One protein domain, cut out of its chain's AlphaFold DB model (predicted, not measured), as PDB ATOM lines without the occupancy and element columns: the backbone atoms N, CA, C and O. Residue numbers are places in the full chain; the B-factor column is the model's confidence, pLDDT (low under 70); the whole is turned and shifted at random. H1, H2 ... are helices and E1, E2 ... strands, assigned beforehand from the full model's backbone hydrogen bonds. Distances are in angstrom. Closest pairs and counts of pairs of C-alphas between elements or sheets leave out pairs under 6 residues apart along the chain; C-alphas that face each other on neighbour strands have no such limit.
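Overview. This is residues 2 to 130 of the 132 residues of an uncharacterized protein of Actinoplanes sp. (strain ATCC 31044 / CBS 674.73 / SE50/110) (UniProt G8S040). A strongly twisted sheet of six strands has three helices over one face, H1 and H2 along the strands and H3 across them. Residues 65 to 71, at the tip of the E4-E5 hairpin, stick out. The printed part has 129 residues with three named helices and six named strands, in the order H1 E1 E2 E3 E4 E5 H2 H3 E6. The sheet, E1 E2 E3 E4 E5 E6, is antiparallel; the class is mixed. The whole is compact, with radius of gyration of the C-alphas 14.7 A and spans of 45 by 32 by 31 A.

Along the chain. Find E1 at residues 16 to 19, E2 at 24 to 27 and E3 at 37 to 42. From C-alpha 54 at (41.877, 29.266, 7.749), E4 runs 24.8 A to residue 62. E5, residues 75 to 84, spans 25.8 A and bends by 63 degrees at residue 79. E6, residues 126 to 129, ends at (33.252, 42.878, 3.706). H1 is residues 2 to 10, H2 90 to 102, 18.1 A long, and H3 105 to 111.

Arrangement. E1 to E5 form a meander, each strand the antiparallel neighbour of the one before; look for N 17 and O 26, 2.9 A, N 25 and O 41, 2.9 A, N 40 and O 57, 2.9 A, and N 56 and O 82, 2.8 A, within hydrogen-bond range. Edge strand E6 is the antiparallel neighbour of E5, with N 81 and O 128 within hydrogen-bond range, 3.0 A. The sheet and the three helices H1, H2 and H3 on one face of it are two layers, one of strands and one of helices. H2 is over E2, its height over the sheet 9.7 A; their closest C-alphas are Glu 27 and Leu 97, 6.3 A. H1 is over E1, closest C-alphas Arg 8 and Phe 18, 6.6 A, and touches H2's residues 90 to 94 alone, closest C-alphas Ala 7 and Val 90, 5.4 A. H3 is only just over E3 and E4, with 3 C-alphas on each; the closest C-alphas of H3 and E3 are Leu 107 and Tyr 37, 6.2 A. Every O i to N i+4 pair is within hydrogen-bond range in H1 and H2, 2 of 3 in H3.

Size, cuts and confidence. The C-alphas of Glu 69 and Thr 86, the two farthest apart, are 45.5 A apart. The printed part has no cut. The links E3 to E4, E4 to E5 and H3 to E6 are long. Look for pLDDT under 70 at residues 30 to 32, 48 to 51 and 64 to 74.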
ATOM      1  N   ARG A   2      47.873  22.397  17.807       85.19
ATOM      2  CA  ARG A   2      49.261  22.686  18.253       85.19
ATOM      3  C   ARG A   2      49.815  24.029  17.760       85.19
ATOM      4  O   ARG A   2      50.524  24.692  18.501       85.19
ATOM      5  N   LEU A   3      49.457  24.424  16.541       90.88
ATOM      6  CA  LEU A   3      49.978  25.617  15.878       90.88
ATOM      7  C   LEU A   3      49.566  26.922  16.594       90.88
ATOM      8  O   LEU A   3      50.431  27.706  16.966       90.88
ATOM      9  N   LEU A   4      48.269  27.109  16.860       91.94
ATOM     10  CA  LEU A   4      47.741  28.291  17.559       91.94
ATOM     11  C   LEU A   4      48.213  28.376  19.015       91.94
ATOM     12  O   LEU A   4      48.629  29.438  19.468       91.94
ATOM     13  N   ALA A   5      48.232  27.245  19.725       90.81
ATOM     14  CA  ALA A   5      48.752  27.190  21.089       90.81
ATOM     15  C   ALA A   5      50.246  27.566  21.151       90.81
ATOM     16  O   ALA A   5      50.682  28.259  22.068       90.81
ATOM     17  N   GLU A   6      51.035  27.137  20.161       93.94
ATOM     18  CA  GLU A   6      52.447  27.499  20.057       93.94
ATOM     19  C   GLU A   6      52.641  28.985  19.728       93.94
ATOM     20  O   GLU A   6      53.484  29.635  20.348       93.94
ATOM     21  N   ALA A   7      51.843  29.544  18.815       93.81
ATOM     22  CA  ALA A   7      51.861  30.976  18.522       93.81
ATOM     23  C   ALA A   7      51.515  31.806  19.770       93.81
ATOM     24  O   ALA A   7      52.265  32.715  20.123       93.81
ATOM     25  N   ARG A   8      50.465  31.421  20.511       92.31
ATOM     26  CA  ARG A   8      50.082  32.063  21.780       92.31
ATOM     27  C   ARG A   8      51.187  32.014  22.832       92.31
ATOM     28  O   ARG A   8      51.358  32.965  23.588       92.31
ATOM     29  N   TRP A   9      51.922  30.906  22.910       92.44
ATOM     30  CA  TRP A   9      53.059  30.771  23.822       92.44
ATOM     31  C   TRP A   9      54.223  31.695  23.436       92.44
ATOM     32  O   TRP A   9      54.879  32.265  24.305       92.44
ATOM     33  N   ARG A  10      54.479  31.856  22.131       94.19
ATOM     34  CA  ARG A  10      55.538  32.730  21.598       94.19
ATOM     35  C   ARG A  10      55.174  34.219  21.615       94.19
ATOM     36  O   ARG A  10      56.078  35.043  21.518       94.19
ATOM     37  N   HIS A  11      53.896  34.551  21.762       90.94
ATOM     38  CA  HIS A  11      53.381  35.913  21.875       90.94
ATOM     39  C   HIS A  11      52.736  36.125  23.263       90.94
ATOM     40  O   HIS A  11      51.523  35.962  23.431       90.94
ATOM     41  N   PRO A  12      53.530  36.436  24.307       79.31
ATOM     42  CA  PRO A  12      53.038  36.594  25.672       79.31
ATOM     43  C   PRO A  12      52.419  37.984  25.890       79.31
ATOM     44  O   PRO A  12      52.821  38.704  26.801       79.31
ATOM     45  N   SER A  13      51.454  38.368  25.055       83.75
ATOM     46  CA  SER A  13      50.642  39.559  25.304       83.75
ATOM     47  C   SER A  13      49.437  39.232  26.190       83.75
ATOM     48  O   SER A  13      48.929  38.104  26.194       83.75
ATOM     49  N   ASN A  14      48.976  40.232  26.943       84.06
ATOM     50  CA  ASN A  14      47.738  40.170  27.724       84.06
ATOM     51  C   ASN A  14      46.492  40.441  26.867       84.06
ATOM     52  O   ASN A  14      45.391  40.111  27.291       84.06
ATOM     53  N   THR A  15      46.680  41.002  25.672       86.69
ATOM     54  CA  THR A  15      45.642  41.270  24.660       86.69
ATOM     55  C   THR A  15      45.338  40.049  23.788       86.69
ATOM     56  O   THR A  15      44.344  40.032  23.065       86.69
ATOM     57  N   CYS A  16      46.163  39.000  23.897       91.38
ATOM     58  CA  CYS A  16      46.043  37.781  23.111       91.38
ATOM     59  C   CYS A  16      45.323  36.667  23.881       91.38
ATOM     60  O   CYS A  16      45.778  36.235  24.957       91.38
ATOM     61  N   ARG A  17      44.264  36.102  23.299       92.19
ATOM     62  CA  ARG A  17      43.499  34.977  23.858       92.19
ATOM     63  C   ARG A  17      43.486  33.800  22.889       92.19
ATOM     64  O   ARG A  17      43.301  33.982  21.700       92.19
ATOM     65  N   PHE A  18      43.693  32.586  23.395       92.75
ATOM     66  CA  PHE A  18      43.550  31.353  22.613       92.75
ATOM     67  C   PHE A  18      42.349  30.560  23.126       92.75
ATOM     68  O   PHE A  18      42.271  30.280  24.324       92.75
ATOM     69  N   GLU A  19      41.459  30.162  22.220       90.94
ATOM     70  CA  GLU A  19      40.230  29.437  22.531       90.94
ATOM     71  C   GLU A  19      40.255  28.062  21.860       90.94
ATOM     72  O   GLU A  19      40.036  27.898  20.660       90.94
ATOM     73  N   ALA A  20      40.564  27.036  22.656       89.06
ATOM     74  CA  ALA A  20      40.737  25.677  22.147       89.06
ATOM     75  C   ALA A  20      39.435  25.059  21.609       89.06
ATOM     76  O   ALA A  20      39.507  24.219  20.717       89.06
ATOM     77  N   GLU A  21      38.278  25.467  22.143       87.56
ATOM     78  CA  GLU A  21      36.961  25.004  21.684       87.56
ATOM     79  C   GLU A  21      36.669  25.478  20.257       87.56
ATOM     80  O   GLU A  21      36.206  24.694  19.436       87.56
ATOM     81  N   TYR A  22      37.008  26.729  19.943       86.75
ATOM     82  CA  TYR A  22      36.767  27.317  18.624       86.75
ATOM     83  C   TYR A  22      37.942  27.159  17.665       86.75
ATOM     84  O   TYR A  22      37.805  27.446  16.480       86.75
ATOM     85  N   LEU A  23      39.079  26.647  18.150       91.31
ATOM     86  CA  LEU A  23      40.333  26.594  17.405       91.31
ATOM     87  C   LEU A  23      40.726  27.976  16.868       91.31
ATOM     88  O   LEU A  23      41.189  28.078  15.730       91.31
ATOM     89  N   SER A  24      40.575  29.001  17.705       93.00
ATOM     90  CA  SER A  24      40.820  30.396  17.352       93.00
ATOM     91  C   SER A  24      41.841  31.056  18.278       93.00
ATOM     92  O   SER A  24      42.084  30.616  19.408       93.00
ATOM     93  N   ILE A  25      42.503  32.089  17.763       94.69
ATOM     94  CA  ILE A  25      43.328  33.011  18.537       94.69
ATOM     95  C   ILE A  25      42.882  34.438  18.232       94.69
ATOM     96  O   ILE A  25      42.778  34.824  17.071       94.69
ATOM     97  N   THR A  26      42.640  35.209  19.279       94.50
ATOM     98  CA  THR A  26      42.154  36.584  19.201       94.50
ATOM     99  C   THR A  26      43.244  37.524  19.684       94.50
ATOM    100  O   THR A  26      43.915  37.229  20.675       94.50
ATOM    101  N   GLU A  27      43.407  38.651  19.001       93.69
ATOM    102  CA  GLU A  27      44.243  39.764  19.442       93.69
ATOM    103  C   GLU A  27      43.386  41.023  19.516       93.69
ATOM    104  O   GLU A  27      42.946  41.555  18.492       93.69
ATOM    105  N   ASP A  28      43.151  41.474  20.745       92.19
ATOM    106  CA  ASP A  28      42.318  42.628  21.053       92.19
ATOM    107  C   ASP A  28      43.150  43.721  21.735       92.19
ATOM    108  O   ASP A  28      43.362  43.680  22.951       92.19
ATOM    109  N   PRO A  29      43.641  44.716  20.977       84.25
ATOM    110  CA  PRO A  29      44.421  45.806  21.541       84.25
ATOM    111  C   PRO A  29      43.584  46.826  22.338       84.25
ATOM    112  O   PRO A  29      44.167  47.839  22.723       84.25
ATOM    113  N   ALA A  30      42.277  46.582  22.552       66.75
ATOM    114  CA  ALA A  30      41.260  47.272  23.368       66.75
ATOM    115  C   ALA A  30      41.556  48.716  23.827       66.75
ATOM    116  O   ALA A  30      40.866  49.650  23.422       66.75
ATOM    117  N   ASP A  31      42.580  48.929  24.655       66.38
ATOM    118  CA  ASP A  31      42.949  50.239  25.210       66.38
ATOM    119  C   ASP A  31      43.627  51.190  24.202       66.38
ATOM    120  O   ASP A  31      43.642  52.405  24.400       66.38
ATOM    121  N   ASN A  32      44.190  50.665  23.111       66.81
ATOM    122  CA  ASN A  32      44.968  51.437  22.136       66.81
ATOM    123  C   ASN A  32      44.249  51.639  20.791       66.81
ATOM    124  O   ASN A  32      44.846  52.174  19.851       66.81
ATOM    125  N   ASN A  33      42.985  51.220  20.685       72.81
ATOM    126  CA  ASN A  33      42.183  51.347  19.473       72.81
ATOM    127  C   ASN A  33      40.811  51.988  19.774       72.81
ATOM    128  O   ASN A  33      39.918  51.300  20.267       72.81
ATOM    129  N   PRO A  34      40.595  53.280  19.453       78.06
ATOM    130  CA  PRO A  34      39.336  53.964  19.761       78.06
ATOM    131  C   PRO A  34      38.134  53.393  19.001       78.06
ATOM    132  O   PRO A  34      37.006  53.532  19.468       78.06
ATOM    133  N   GLU A  35      38.362  52.745  17.855       83.94
ATOM    134  CA  GLU A  35      37.311  52.079  17.082       83.94
ATOM    135  C   GLU A  35      37.012  50.667  17.599       83.94
ATOM    136  O   GLU A  35      36.045  50.063  17.153       83.94
ATOM    137  N   ARG A  36      37.783  50.170  18.581       88.69
ATOM    138  CA  ARG A  36      37.594  48.870  19.244       88.69
ATOM    139  C   ARG A  36      37.590  47.678  18.286       88.69
ATOM    140  O   ARG A  36      36.876  46.701  18.501       88.69
ATOM    141  N   TYR A  37      38.395  47.770  17.230       92.75
ATOM    142  CA  TYR A  37      38.655  46.625  16.371       92.75
ATOM    143  C   TYR A  37      39.606  45.639  17.038       92.75
ATOM    144  O   TYR A  37      40.598  46.048  17.654       92.75
ATOM    145  N   PHE A  38      39.338  44.363  16.808       93.50
ATOM    146  CA  PHE A  38      40.174  43.230  17.171       93.50
ATOM    147  C   PHE A  38      40.212  42.236  16.010       93.50
ATOM    148  O   PHE A  38      39.400  42.310  15.086       93.50
ATOM    149  N   VAL A  39      41.167  41.311  16.045       94.94
ATOM    150  CA  VAL A  39      41.256  40.252  15.033       94.94
ATOM    151  C   VAL A  39      41.083  38.885  15.650       94.94
ATOM    152  O   VAL A  39      41.580  38.628  16.746       94.94
ATOM    153  N   GLU A  40      40.439  37.993  14.911       95.25
ATOM    154  CA  GLU A  40      40.370  36.574  15.224       95.25
ATOM    155  C   GLU A  40      40.958  35.765  14.068       95.25
ATOM    156  O   GLU A  40      40.539  35.893  12.923       95.25
ATOM    157  N   LEU A  41      41.939  34.913  14.367       94.81
ATOM    158  CA  LEU A  41      42.450  33.918  13.433       94.81
ATOM    159  C   LEU A  41      41.967  32.530  13.851       94.81
ATOM    160  O   LEU A  41      42.383  31.997  14.884       94.81
ATOM    161  N   SER A  42      41.175  31.917  12.986       93.38
ATOM    162  CA  SER A  42      40.517  30.638  13.211       93.38
ATOM    163  C   SER A  42      41.059  29.565  12.270       93.38
ATOM    164  O   SER A  42      41.223  29.765  11.065       93.38
ATOM    165  N   ALA A  43      41.388  28.404  12.839       91.62
ATOM    166  CA  ALA A  43      41.784  27.232  12.069       91.62
ATOM    167  C   ALA A  43      40.543  26.487  11.536       91.62
ATOM    168  O   ALA A  43      39.485  26.549  12.165       91.62
ATOM    169  N   PRO A  44      40.676  25.699  10.450       88.75
ATOM    170  CA  PRO A  44      39.595  24.856   9.952       88.75
ATOM    171  C   PRO A  44      39.023  23.976  11.065       88.75
ATOM    172  O   PRO A  44      39.758  23.201  11.695       88.75
ATOM    173  N   HIS A  45      37.717  24.083  11.303       81.81
ATOM    174  CA  HIS A  45      37.049  23.325  12.354       81.81
ATOM    175  C   HIS A  45      36.443  22.039  11.770       81.81
ATOM    176  O   HIS A  45      35.620  22.120  10.859       81.81
ATOM    177  N   PRO A  46      36.788  20.843  12.288       72.25
ATOM    178  CA  PRO A  46      36.341  19.574  11.707       72.25
ATOM    179  C   PRO A  46      34.818  19.375  11.774       72.25
ATOM    180  O   PRO A  46      34.250  18.747  10.884       72.25
ATOM    181  N   ASP A  47      34.166  19.925  12.802       71.31
ATOM    182  CA  ASP A  47      32.724  19.753  13.040       71.31
ATOM    183  C   ASP A  47      31.842  20.923  12.563       71.31
ATOM    184  O   ASP A  47      30.617  20.830  12.646       71.31
ATOM    185  N   LYS A  48      32.423  22.028  12.064       62.50
ATOM    186  CA  LYS A  48      31.635  23.134  11.493       62.50
ATOM    187  C   LYS A  48      31.634  22.997   9.974       62.50
ATOM    188  O   LYS A  48      32.681  22.950   9.342       62.50
ATOM    189  N   SER A  49      30.446  22.957   9.382       55.78
ATOM    190  CA  SER A  49      30.227  22.682   7.956       55.78
ATOM    191  C   SER A  49      30.773  23.744   6.991       55.78
ATOM    192  O   SER A  49      30.666  23.544   5.784       55.78
ATOM    193  N   HIS A  50      31.321  24.863   7.476       50.97
ATOM    194  CA  HIS A  50      31.510  26.061   6.654       50.97
ATOM    195  C   HIS A  50      32.947  26.523   6.400       50.97
ATOM    196  O   HIS A  50      33.105  27.436   5.601       50.97
ATOM    197  N   SER A  51      33.998  25.902   6.948       62.03
ATOM    198  CA  SER A  51      35.338  26.256   6.460       62.03
ATOM    199  C   SER A  51      36.372  25.152   6.637       62.03
ATOM    200  O   SER A  51      36.835  24.857   7.737       62.03
ATOM    201  N   SER A  52      36.781  24.563   5.510       74.00
ATOM    202  CA  SER A  52      38.038  23.814   5.399       74.00
ATOM    203  C   SER A  52      39.266  24.736   5.349       74.00
ATOM    204  O   SER A  52      40.384  24.239   5.210       74.00
ATOM    205  N   LEU A  53      39.060  26.054   5.414       86.75
ATOM    206  CA  LEU A  53      40.071  27.088   5.246       86.75
ATOM    207  C   LEU A  53      40.385  27.746   6.589       86.75
ATOM    208  O   LEU A  53      39.612  27.672   7.545       86.75
ATOM    209  N   TRP A  54      41.558  28.357   6.658       91.56
ATOM    210  CA  TRP A  54      41.877  29.266   7.749       91.56
ATOM    211  C   TRP A  54      41.192  30.596   7.486       91.56
ATOM    212  O   TRP A  54      41.225  31.063   6.350       91.56
ATOM    213  N   THR A  55      40.634  31.206   8.523       92.19
ATOM    214  CA  THR A  55      39.943  32.492   8.411       92.19
ATOM    215  C   THR A  55      40.595  33.494   9.347       92.19
ATOM    216  O   THR A  55      40.846  33.174  10.507       92.19
ATOM    217  N   LEU A  56      40.896  34.684   8.837       94.94
ATOM    218  CA  LEU A  56      41.203  35.861   9.633       94.94
ATOM    219  C   LEU A  56      40.026  36.823   9.515       94.94
ATOM    220  O   LEU A  56      39.739  37.309   8.424       94.94
ATOM    221  N   GLU A  57      39.396  37.103  10.640       95.25
ATOM    222  CA  GLU A  57      38.289  38.040  10.750       95.25
ATOM    223  C   GLU A  57      38.788  39.312  11.429       95.25
ATOM    224  O   GLU A  57      39.554  39.262  12.400       95.25
ATOM    225  N   LEU A  58      38.347  40.459  10.925       95.19
ATOM    226  CA  LEU A  58      38.452  41.725  11.639       95.19
ATOM    227  C   LEU A  58      37.067  42.058  12.171       95.19
ATOM    228  O   LEU A  58      36.125  42.203  11.398       95.19
ATOM    229  N   GLN A  59      36.961  42.216  13.480       94.12
ATOM    230  CA  GLN A  59      35.694  42.452  14.153       94.12
ATOM    231  C   GLN A  59      35.750  43.754  14.950       94.12
ATOM    232  O   GLN A  59      36.828  44.233  15.307       94.12
ATOM    233  N   GLN A  60      34.584  44.327  15.228       92.44
ATOM    234  CA  GLN A  60      34.417  45.533  16.026       92.44
ATOM    235  C   GLN A  60      33.576  45.242  17.262       92.44
ATOM    236  O   GLN A  60      32.473  44.718  17.143       92.44
ATOM    237  N   TRP A  61      34.058  45.626  18.444       89.75
ATOM    238  CA  TRP A  61      33.220  45.610  19.642       89.75
ATOM    239  C   TRP A  61      32.161  46.707  19.586       89.75
ATOM    240  O   TRP A  61      32.491  47.894  19.476       89.75
ATOM    241  N   ILE A  62      30.903  46.321  19.776       85.50
ATOM    242  CA  ILE A  62      29.782  47.247  19.874       85.50
ATOM    243  C   ILE A  62      29.523  47.537  21.357       85.50
ATOM    244  O   ILE A  62      29.255  46.617  22.129       85.50
ATOM    245  N   PRO A  63      29.655  48.800  21.811       74.25
ATOM    246  CA  PRO A  63      29.248  49.162  23.159       74.25
ATOM    247  C   PRO A  63      27.750  48.931  23.340       74.25
ATOM    248  O   PRO A  63      26.946  49.506  22.605       74.25
ATOM    249  N   ASP A  64      27.386  48.186  24.379       69.38
ATOM    250  CA  ASP A  64      26.023  48.218  24.895       69.38
ATOM    251  C   ASP A  64      25.777  49.621  25.465       69.38
ATOM    252  O   ASP A  64      26.408  50.048  26.432       69.38
ATOM    253  N   TYR A  65      24.902  50.390  24.816       59.62
ATOM    254  CA  TYR A  65      24.489  51.716  25.288       59.62
ATOM    255  C   TYR A  65      23.368  51.648  26.337       59.62
ATOM    256  O   TYR A  65      22.799  52.688  26.674       59.62
ATOM    257  N   ASP A  66      23.011  50.455  26.821       57.31
ATOM    258  CA  ASP A  66      21.964  50.310  27.828       57.31
ATOM    259  C   ASP A  66      22.552  50.465  29.238       57.31
ATOM    260  O   ASP A  66      23.392  49.688  29.675       57.31
ATOM    261  N   ASP A  67      22.105  51.508  29.937       54.06
ATOM    262  CA  ASP A  67      22.436  51.856  31.330       54.06
ATOM    263  C   ASP A  67      21.656  50.972  32.330       54.06
ATOM    264  O   ASP A  67      21.387  51.368  33.466       54.06
ATOM    265  N   SER A  68      21.202  49.795  31.894       56.31
ATOM    266  CA  SER A  68      20.522  48.830  32.747       56.31
ATOM    267  C   SER A  68      21.565  47.951  33.449       56.31
ATOM    268  O   SER A  68      22.520  47.487  32.837       56.31
ATOM    269  N   GLU A  69      21.417  47.756  34.766       54.56
ATOM    270  CA  GLU A  69      22.312  46.945  35.618       54.56
ATOM    271  C   GLU A  69      22.235  45.428  35.319       54.56
ATOM    272  O   GLU A  69      22.347  44.606  36.228       54.56
ATOM    273  N   ASP A  70      21.988  45.048  34.068       55.97
ATOM    274  CA  ASP A  70      22.028  43.672  33.592       55.97
ATOM    275  C   ASP A  70      23.354  43.505  32.844       55.97
ATOM    276  O   ASP A  70      23.674  44.305  31.967       55.97
ATOM    277  N   ASP A  71      24.165  42.530  33.258       53.03
ATOM    278  CA  ASP A  71      25.494  42.235  32.713       53.03
ATOM    279  C   ASP A  71      25.526  42.365  31.174       53.03
ATOM    280  O   ASP A  71      25.065  41.477  30.455       53.03
ATOM    281  N   GLY A  72      26.065  43.488  30.677       53.53
ATOM    282  CA  GLY A  72      26.125  43.807  29.250       53.53
ATOM    283  C   GLY A  72      26.801  42.683  28.469       53.53
ATOM    284  O   GLY A  72      27.982  42.379  28.671       53.53
ATOM    285  N   SER A  73      26.031  42.028  27.603       58.75
ATOM    286  CA  SER A  73      26.523  40.985  26.716       58.75
ATOM    287  C   SER A  73      27.285  41.653  25.580       58.75
ATOM    288  O   SER A  73      26.710  41.864  24.518       58.75
ATOM    289  N   ALA A  74      28.575  41.936  25.791       63.97
ATOM    290  CA  ALA A  74      29.452  42.499  24.769       63.97
ATOM    291  C   ALA A  74      29.231  41.799  23.416       63.97
ATOM    292  O   ALA A  74      29.516  40.608  23.259       63.97
ATOM    293  N   THR A  75      28.685  42.545  22.458       79.81
ATOM    294  CA  THR A  75      28.442  42.073  21.096       79.81
ATOM    295  C   THR A  75      29.572  42.541  20.186       79.81
ATOM    296  O   THR A  75      30.150  43.613  20.387       79.81
ATOM    297  N   SER A  76      29.919  41.727  19.193       86.25
ATOM    298  CA  SER A  76      30.835  42.113  18.124       86.25
ATOM    299  C   SER A  76      30.144  42.034  16.770       86.25
ATOM    300  O   SER A  76      29.262  41.200  16.552       86.25
ATOM    301  N   GLU A  77      30.560  42.907  15.860       89.81
ATOM    302  CA  GLU A  77      30.192  42.853  14.447       89.81
ATOM    303  C   GLU A  77      31.421  42.478  13.621       89.81
ATOM    304  O   GLU A  77      32.521  42.989  13.852       89.81
ATOM    305  N   ASN A  78      31.243  41.567  12.665       91.56
ATOM    306  CA  ASN A  78      32.282  41.265  11.690       91.56
ATOM    307  C   ASN A  78      32.359  42.414  10.678       91.56
ATOM    308  O   ASN A  78      31.328  42.922  10.254       91.56
ATOM    309  N   ILE A  79      33.570  42.835  10.319       94.62
ATOM    310  CA  ILE A  79      33.836  43.936   9.385       94.62
ATOM    311  C   ILE A  79      34.371  43.394   8.064       94.62
ATOM    312  O   ILE A  79      33.975  43.853   6.991       94.62
ATOM    313  N   LEU A  80      35.276  42.416   8.122       95.00
ATOM    314  CA  LEU A  80      35.790  41.736   6.941       95.00
ATOM    315  C   LEU A  80      36.296  40.337   7.268       95.00
ATOM    316  O   LEU A  80      36.757  40.070   8.378       95.00
ATOM    317  N   ASP A  81      36.311  39.508   6.230       93.69
ATOM    318  CA  ASP A  81      36.861  38.162   6.253       93.69
ATOM    319  C   ASP A  81      37.996  38.028   5.241       93.69
ATOM    320  O   ASP A  81      37.921  38.511   4.105       93.69
ATOM    321  N   CYS A  82      39.045  37.327   5.660       93.75
ATOM    322  CA  CYS A  82      40.133  36.873   4.805       93.75
ATOM    323  C   CYS A  82      40.297  35.358   4.957       93.75
ATOM    324  O   CYS A  82      40.425  34.868   6.081       93.75
ATOM    325  N   HIS A  83      40.392  34.611   3.860       90.12
ATOM    326  CA  HIS A  83      40.679  33.182   3.876       90.12
ATOM    327  C   HIS A  83      42.103  32.860   3.431       90.12
ATOM    328  O   HIS A  83      42.717  33.529   2.599       90.12
ATOM    329  N   LEU A  84      42.646  31.788   4.006       87.50
ATOM    330  CA  LEU A  84      43.891  31.175   3.568       87.50
ATOM    331  C   LEU A  84      43.652  29.716   3.211       87.50
ATOM    332  O   LEU A  84      43.304  28.889   4.060       87.50
ATOM    333  N   ASP A  85      43.968  29.395   1.959       83.06
ATOM    334  CA  ASP A  85      43.958  28.028   1.433       83.06
ATOM    335  C   ASP A  85      45.027  27.137   2.066       83.06
ATOM    336  O   ASP A  85      44.906  25.911   2.106       83.06
ATOM    337  N   THR A  86      46.101  27.749   2.562       86.12
ATOM    338  CA  THR A  86      47.236  27.043   3.151       86.12
ATOM    339  C   THR A  86      47.390  27.390   4.625       86.12
ATOM    340  O   THR A  86      47.349  28.575   4.961       86.12
ATOM    341  N   PRO A  87      47.659  26.404   5.503       88.62
ATOM    342  CA  PRO A  87      47.924  26.679   6.907       88.62
ATOM    343  C   PRO A  87      49.091  27.663   7.084       88.62
ATOM    344  O   PRO A  87      50.183  27.383   6.576       88.62
ATOM    345  N   PRO A  88      48.904  28.781   7.810       90.88
ATOM    346  CA  PRO A  88      49.990  29.701   8.107       90.88
ATOM    347  C   PRO A  88      51.013  29.033   9.029       90.88
ATOM    348  O   PRO A  88      50.671  28.234   9.901       90.88
ATOM    349  N   ALA A  89      52.290  29.369   8.862       93.06
ATOM    350  CA  ALA A  89      53.335  28.947   9.787       93.06
ATOM    351  C   ALA A  89      53.193  29.667  11.140       93.06
ATOM    352  O   ALA A  89      52.707  30.794  11.205       93.06
ATOM    353  N   VAL A  90      53.700  29.057  12.220       94.75
ATOM    354  CA  VAL A  90      53.687  29.664  13.569       94.75
ATOM    355  C   VAL A  90      54.286  31.073  13.555       94.75
ATOM    356  O   VAL A  90      53.711  31.985  14.140       94.75
ATOM    357  N   ASP A  91      55.404  31.273  12.853       94.38
ATOM    358  CA  ASP A  91      56.074  32.577  12.791       94.38
ATOM    359  C   ASP A  91      55.243  33.636  12.047       94.38
ATOM    360  O   ASP A  91      55.324  34.813  12.382       94.38
ATOM    361  N   GLN A  92      54.401  33.234  11.084       93.62
ATOM    362  CA  GLN A  92      53.474  34.152  10.411       93.62
ATOM    363  C   GLN A  92      52.355  34.595  11.353       93.62
ATOM    364  O   GLN A  92      52.008  35.772  11.366       93.62
ATOM    365  N   ILE A  93      51.836  33.681  12.176       94.88
ATOM    366  CA  ILE A  93      50.830  34.024  13.189       94.88
ATOM    367  C   ILE A  93      51.435  34.948  14.238       94.88
ATOM    368  O   ILE A  93      50.856  35.976  14.549       94.88
ATOM    369  N   VAL A  94      52.625  34.635  14.756       95.12
ATOM    370  CA  VAL A  94      53.300  35.509  15.727       95.12
ATOM    371  C   VAL A  94      53.575  36.892  15.130       95.12
ATOM    372  O   VAL A  94      53.383  37.893  15.814       95.12
ATOM    373  N   ALA A  95      53.979  36.966  13.858       94.31
ATOM    374  CA  ALA A  95      54.169  38.240  13.169       94.31
ATOM    375  C   ALA A  95      52.859  39.033  13.033       94.31
ATOM    376  O   ALA A  95      52.875  40.237  13.262       94.31
ATOM    377  N   LEU A  96      51.744  38.367  12.712       95.12
ATOM    378  CA  LEU A  96      50.414  38.979  12.685       95.12
ATOM    379  C   LEU A  96      50.032  39.546  14.060       95.12
ATOM    380  O   LEU A  96      49.659  40.709  14.149       95.12
ATOM    381  N   LEU A  97      50.164  38.746  15.124       94.50
ATOM    382  CA  LEU A  97      49.827  39.172  16.486       94.50
ATOM    383  C   LEU A  97      50.664  40.386  16.904       94.50
ATOM    384  O   LEU A  97      50.111  41.402  17.306       94.50
ATOM    385  N   ASN A  98      51.987  40.324  16.710       93.62
ATOM    386  CA  ASN A  98      52.877  41.450  17.000       93.62
ATOM    387  C   ASN A  98      52.501  42.698  16.193       93.62
ATOM    388  O   ASN A  98      52.526  43.794  16.732       93.62
ATOM    389  N   LEU A  99      52.123  42.548  14.919       93.31
ATOM    390  CA  LEU A  99      51.712  43.670  14.078       93.31
ATOM    391  C   LEU A  99      50.475  44.380  14.647       93.31
ATOM    392  O   LEU A  99      50.443  45.610  14.684       93.31
ATOM    393  N   CYS A 100      49.490  43.617  15.124       92.06
ATOM    394  CA  CYS A 100      48.296  44.153  15.775       92.06
ATOM    395  C   CYS A 100      48.623  44.824  17.120       92.06
ATOM    396  O   CYS A 100      48.108  45.907  17.398       92.06
ATOM    397  N   THR A 101      49.497  44.218  17.930       90.56
ATOM    398  CA  THR A 101      49.908  44.768  19.230       90.56
ATOM    399  C   THR A 101      50.740  46.047  19.082       90.56
ATOM    400  O   THR A 101      50.489  47.033  19.775       90.56
ATOM    401  N   ASP A 102      51.726  46.054  18.180       90.81
ATOM    402  CA  ASP A 102      52.678  47.159  18.004       90.81
ATOM    403  C   ASP A 102      52.050  48.347  17.257       90.81
ATOM    404  O   ASP A 102      52.445  49.505  17.444       90.81
ATOM    405  N   HIS A 103      51.067  48.075  16.395       90.50
ATOM    406  CA  HIS A 103      50.450  49.066  15.522       90.50
ATOM    407  C   HIS A 103      48.917  48.933  15.482       90.50
ATOM    408  O   HIS A 103      48.346  48.683  14.420       90.50
ATOM    409  N   PRO A 104      48.210  49.192  16.595       88.31
ATOM    410  CA  PRO A 104      46.757  49.007  16.688       88.31
ATOM    411  C   PRO A 104      45.960  49.866  15.695       88.31
ATOM    412  O   PRO A 104      44.908  49.454  15.214       88.31
ATOM    413  N   SER A 105      46.490  51.026  15.285       89.75
ATOM    414  CA  SER A 105      45.896  51.863  14.231       89.75
ATOM    415  C   SER A 105      45.888  51.210  12.839       89.75
ATOM    416  O   SER A 105      45.225  51.708  11.926       89.75
ATOM    417  N   LEU A 106      46.634  50.116  12.630       92.00
ATOM    418  CA  LEU A 106      46.542  49.332  11.396       92.00
ATOM    419  C   LEU A 106      45.185  48.654  11.262       92.00
ATOM    420  O   LEU A 106      44.718  48.528  10.136       92.00
ATOM    421  N   LEU A 107      44.516  48.306  12.362       92.94
ATOM    422  CA  LEU A 107      43.202  47.668  12.311       92.94
ATOM    423  C   LEU A 107      42.154  48.584  11.656       92.94
ATOM    424  O   LEU A 107      41.421  48.152  10.773       92.94
ATOM    425  N   THR A 108      42.189  49.887  11.954       91.62
ATOM    426  CA  THR A 108      41.408  50.918  11.240       91.62
ATOM    427  C   THR A 108      41.717  50.971   9.744       91.62
ATOM    428  O   THR A 108      40.851  51.259   8.914       91.62
ATOM    429  N   THR A 109      42.980  50.752   9.378       92.94
ATOM    430  CA  THR A 109      43.389  50.726   7.970       92.94
ATOM    431  C   THR A 109      42.861  49.465   7.295       92.94
ATOM    432  O   THR A 109      42.344  49.536   6.181       92.94
ATOM    433  N   TRP A 110      42.939  48.326   7.982       95.31
ATOM    434  CA  TRP A 110      42.434  47.044   7.514       95.31
ATOM    435  C   TRP A 110      40.933  47.079   7.278       95.31
ATOM    436  O   TRP A 110      40.531  46.713   6.180       95.31
ATOM    437  N   ALA A 111      40.147  47.660   8.189       93.62
ATOM    438  CA  ALA A 111      38.700  47.850   8.032       93.62
ATOM    439  C   ALA A 111      38.313  48.544   6.713       93.62
ATOM    440  O   ALA A 111      37.240  48.325   6.161       93.62
ATOM    441  N   LYS A 112      39.199  49.370   6.146       94.00
ATOM    442  CA  LYS A 112      38.964  50.097   4.885       94.00
ATOM    443  C   LYS A 112      39.511  49.373   3.654       94.00
ATOM    444  O   LYS A 112      39.331  49.868   2.542       94.00
ATOM    445  N   THR A 113      40.134  48.209   3.813       95.06
ATOM    446  CA  THR A 113      40.770  47.457   2.721       95.06
ATOM    447  C   THR A 113      39.714  46.880   1.776       95.06
ATOM    448  O   THR A 113      38.824  46.170   2.231       95.06
ATOM    449  N   PRO A 114      39.736  47.191   0.467       94.75
ATOM    450  CA  PRO A 114      38.746  46.659  -0.473       94.75
ATOM    451  C   PRO A 114      38.879  45.145  -0.680       94.75
ATOM    452  O   PRO A 114      39.985  44.613  -0.597       94.75
ATOM    453  N   ILE A 115      37.775  44.491  -1.057       95.56
ATOM    454  CA  ILE A 115      37.768  43.084  -1.488       95.56
ATOM    455  C   ILE A 115      38.792  42.873  -2.617       95.56
ATOM    456  O   ILE A 115      38.918  43.696  -3.528       95.56
ATOM    457  N   GLY A 116      39.535  41.772  -2.541       93.75
ATOM    458  CA  GLY A 116      40.601  41.394  -3.464       93.75
ATOM    459  C   GLY A 116      41.961  42.035  -3.172       93.75
ATOM    460  O   GLY A 116      42.933  41.700  -3.848       93.75
ATOM    461  N   ASN A 117      42.063  42.929  -2.180       94.00
ATOM    462  CA  ASN A 117      43.339  43.502  -1.745       94.00
ATOM    463  C   ASN A 117      43.852  42.846  -0.462       94.00
ATOM    464  O   ASN A 117      43.078  42.401   0.381       94.00
ATOM    465  N   SER A 118      45.177  42.832  -0.300       93.69
ATOM    466  CA  SER A 118      45.812  42.324   0.916       93.69
ATOM    467  C   SER A 118      45.775  43.333   2.062       93.69
ATOM    468  O   SER A 118      46.026  44.525   1.856       93.69
ATOM    469  N   LEU A 119      45.551  42.844   3.282       93.75
ATOM    470  CA  LEU A 119      45.694  43.623   4.507       93.75
ATOM    471  C   LEU A 119      47.146  44.091   4.656       93.75
ATOM    472  O   LEU A 119      48.090  43.297   4.594       93.75
ATOM    473  N   ALA A 120      47.328  45.397   4.856       93.00
ATOM    474  CA  ALA A 120      48.643  46.025   4.902       93.00
ATOM    475  C   ALA A 120      49.581  45.331   5.907       93.00
ATOM    476  O   ALA A 120      49.246  45.195   7.080       93.00
ATOM    477  N   GLY A 121      50.771  44.930   5.447       89.75
ATOM    478  CA  GLY A 121      51.768  44.241   6.276       89.75
ATOM    479  C   GLY A 121      51.581  42.725   6.371       89.75
ATOM    480  O   GLY A 121      52.336  42.070   7.084       89.75
ATOM    481  N   THR A 122      50.620  42.153   5.642       90.31
ATOM    482  CA  THR A 122      50.294  40.729   5.726       90.31
ATOM    483  C   THR A 122      49.967  40.132   4.345       90.31
ATOM    484  O   THR A 122      49.686  40.877   3.403       90.31
ATOM    485  N   PRO A 123      49.998  38.794   4.185       87.81
ATOM    486  CA  PRO A 123      49.569  38.132   2.951       87.81
ATOM    487  C   PRO A 123      48.051  37.867   2.877       87.81
ATOM    488  O   PRO A 123      47.606  37.272   1.900       87.81
ATOM    489  N   TYR A 124      47.270  38.252   3.892       90.44
ATOM    490  CA  TYR A 124      45.835  37.962   3.984       90.44
ATOM    491  C   TYR A 124      45.077  38.847   2.993       90.44
ATOM    492  O   TYR A 124      45.245  40.065   3.033       90.44
ATOM    493  N   VAL A 125      44.296  38.252   2.092       92.44
ATOM    494  CA  VAL A 125      43.483  38.960   1.088       92.44
ATOM    495  C   VAL A 125      42.045  39.028   1.576       92.44
ATOM    496  O   VAL A 125      41.543  38.039   2.088       92.44
ATOM    497  N   VAL A 126      41.411  40.190   1.424       94.44
ATOM    498  CA  VAL A 126      40.009  40.387   1.803       94.44
ATOM    499  C   VAL A 126      39.099  39.721   0.782       94.44
ATOM    500  O   VAL A 126      39.162  40.051  -0.404       94.44
ATOM    501  N   ASP A 127      38.210  38.857   1.246       92.81
ATOM    502  CA  ASP A 127      37.266  38.131   0.391       92.81
ATOM    503  C   ASP A 127      35.854  38.660   0.529       92.81
ATOM    504  O   ASP A 127      35.125  38.775  -0.457       92.81
ATOM    505  N   GLU A 128      35.498  39.036   1.752       93.06
ATOM    506  CA  GLU A 128      34.192  39.558   2.096       93.06
ATOM    507  C   GLU A 128      34.341  40.774   3.004       93.06
ATOM    508  O   GLU A 128      35.292  40.897   3.780       93.06
ATOM    509  N   ARG A 129      33.404  41.705   2.854       93.31
ATOM    510  CA  ARG A 129      33.252  42.878   3.706       93.31
ATOM    511  C   ARG A 129      31.803  42.970   4.131       93.31
ATOM    512  O   ARG A 129      30.917  42.762   3.304       93.31
ATOM    513  N   HIS A 130      31.608  43.361   5.378       87.75
ATOM    514  CA  HIS A 130      30.304  43.462   6.029       87.75
ATOM    515  C   HIS A 130      29.936  44.915   6.354       87.75
ATOM    516  O   HIS A 130      29.096  45.170   7.209       87.75
TER     517      HIS A 130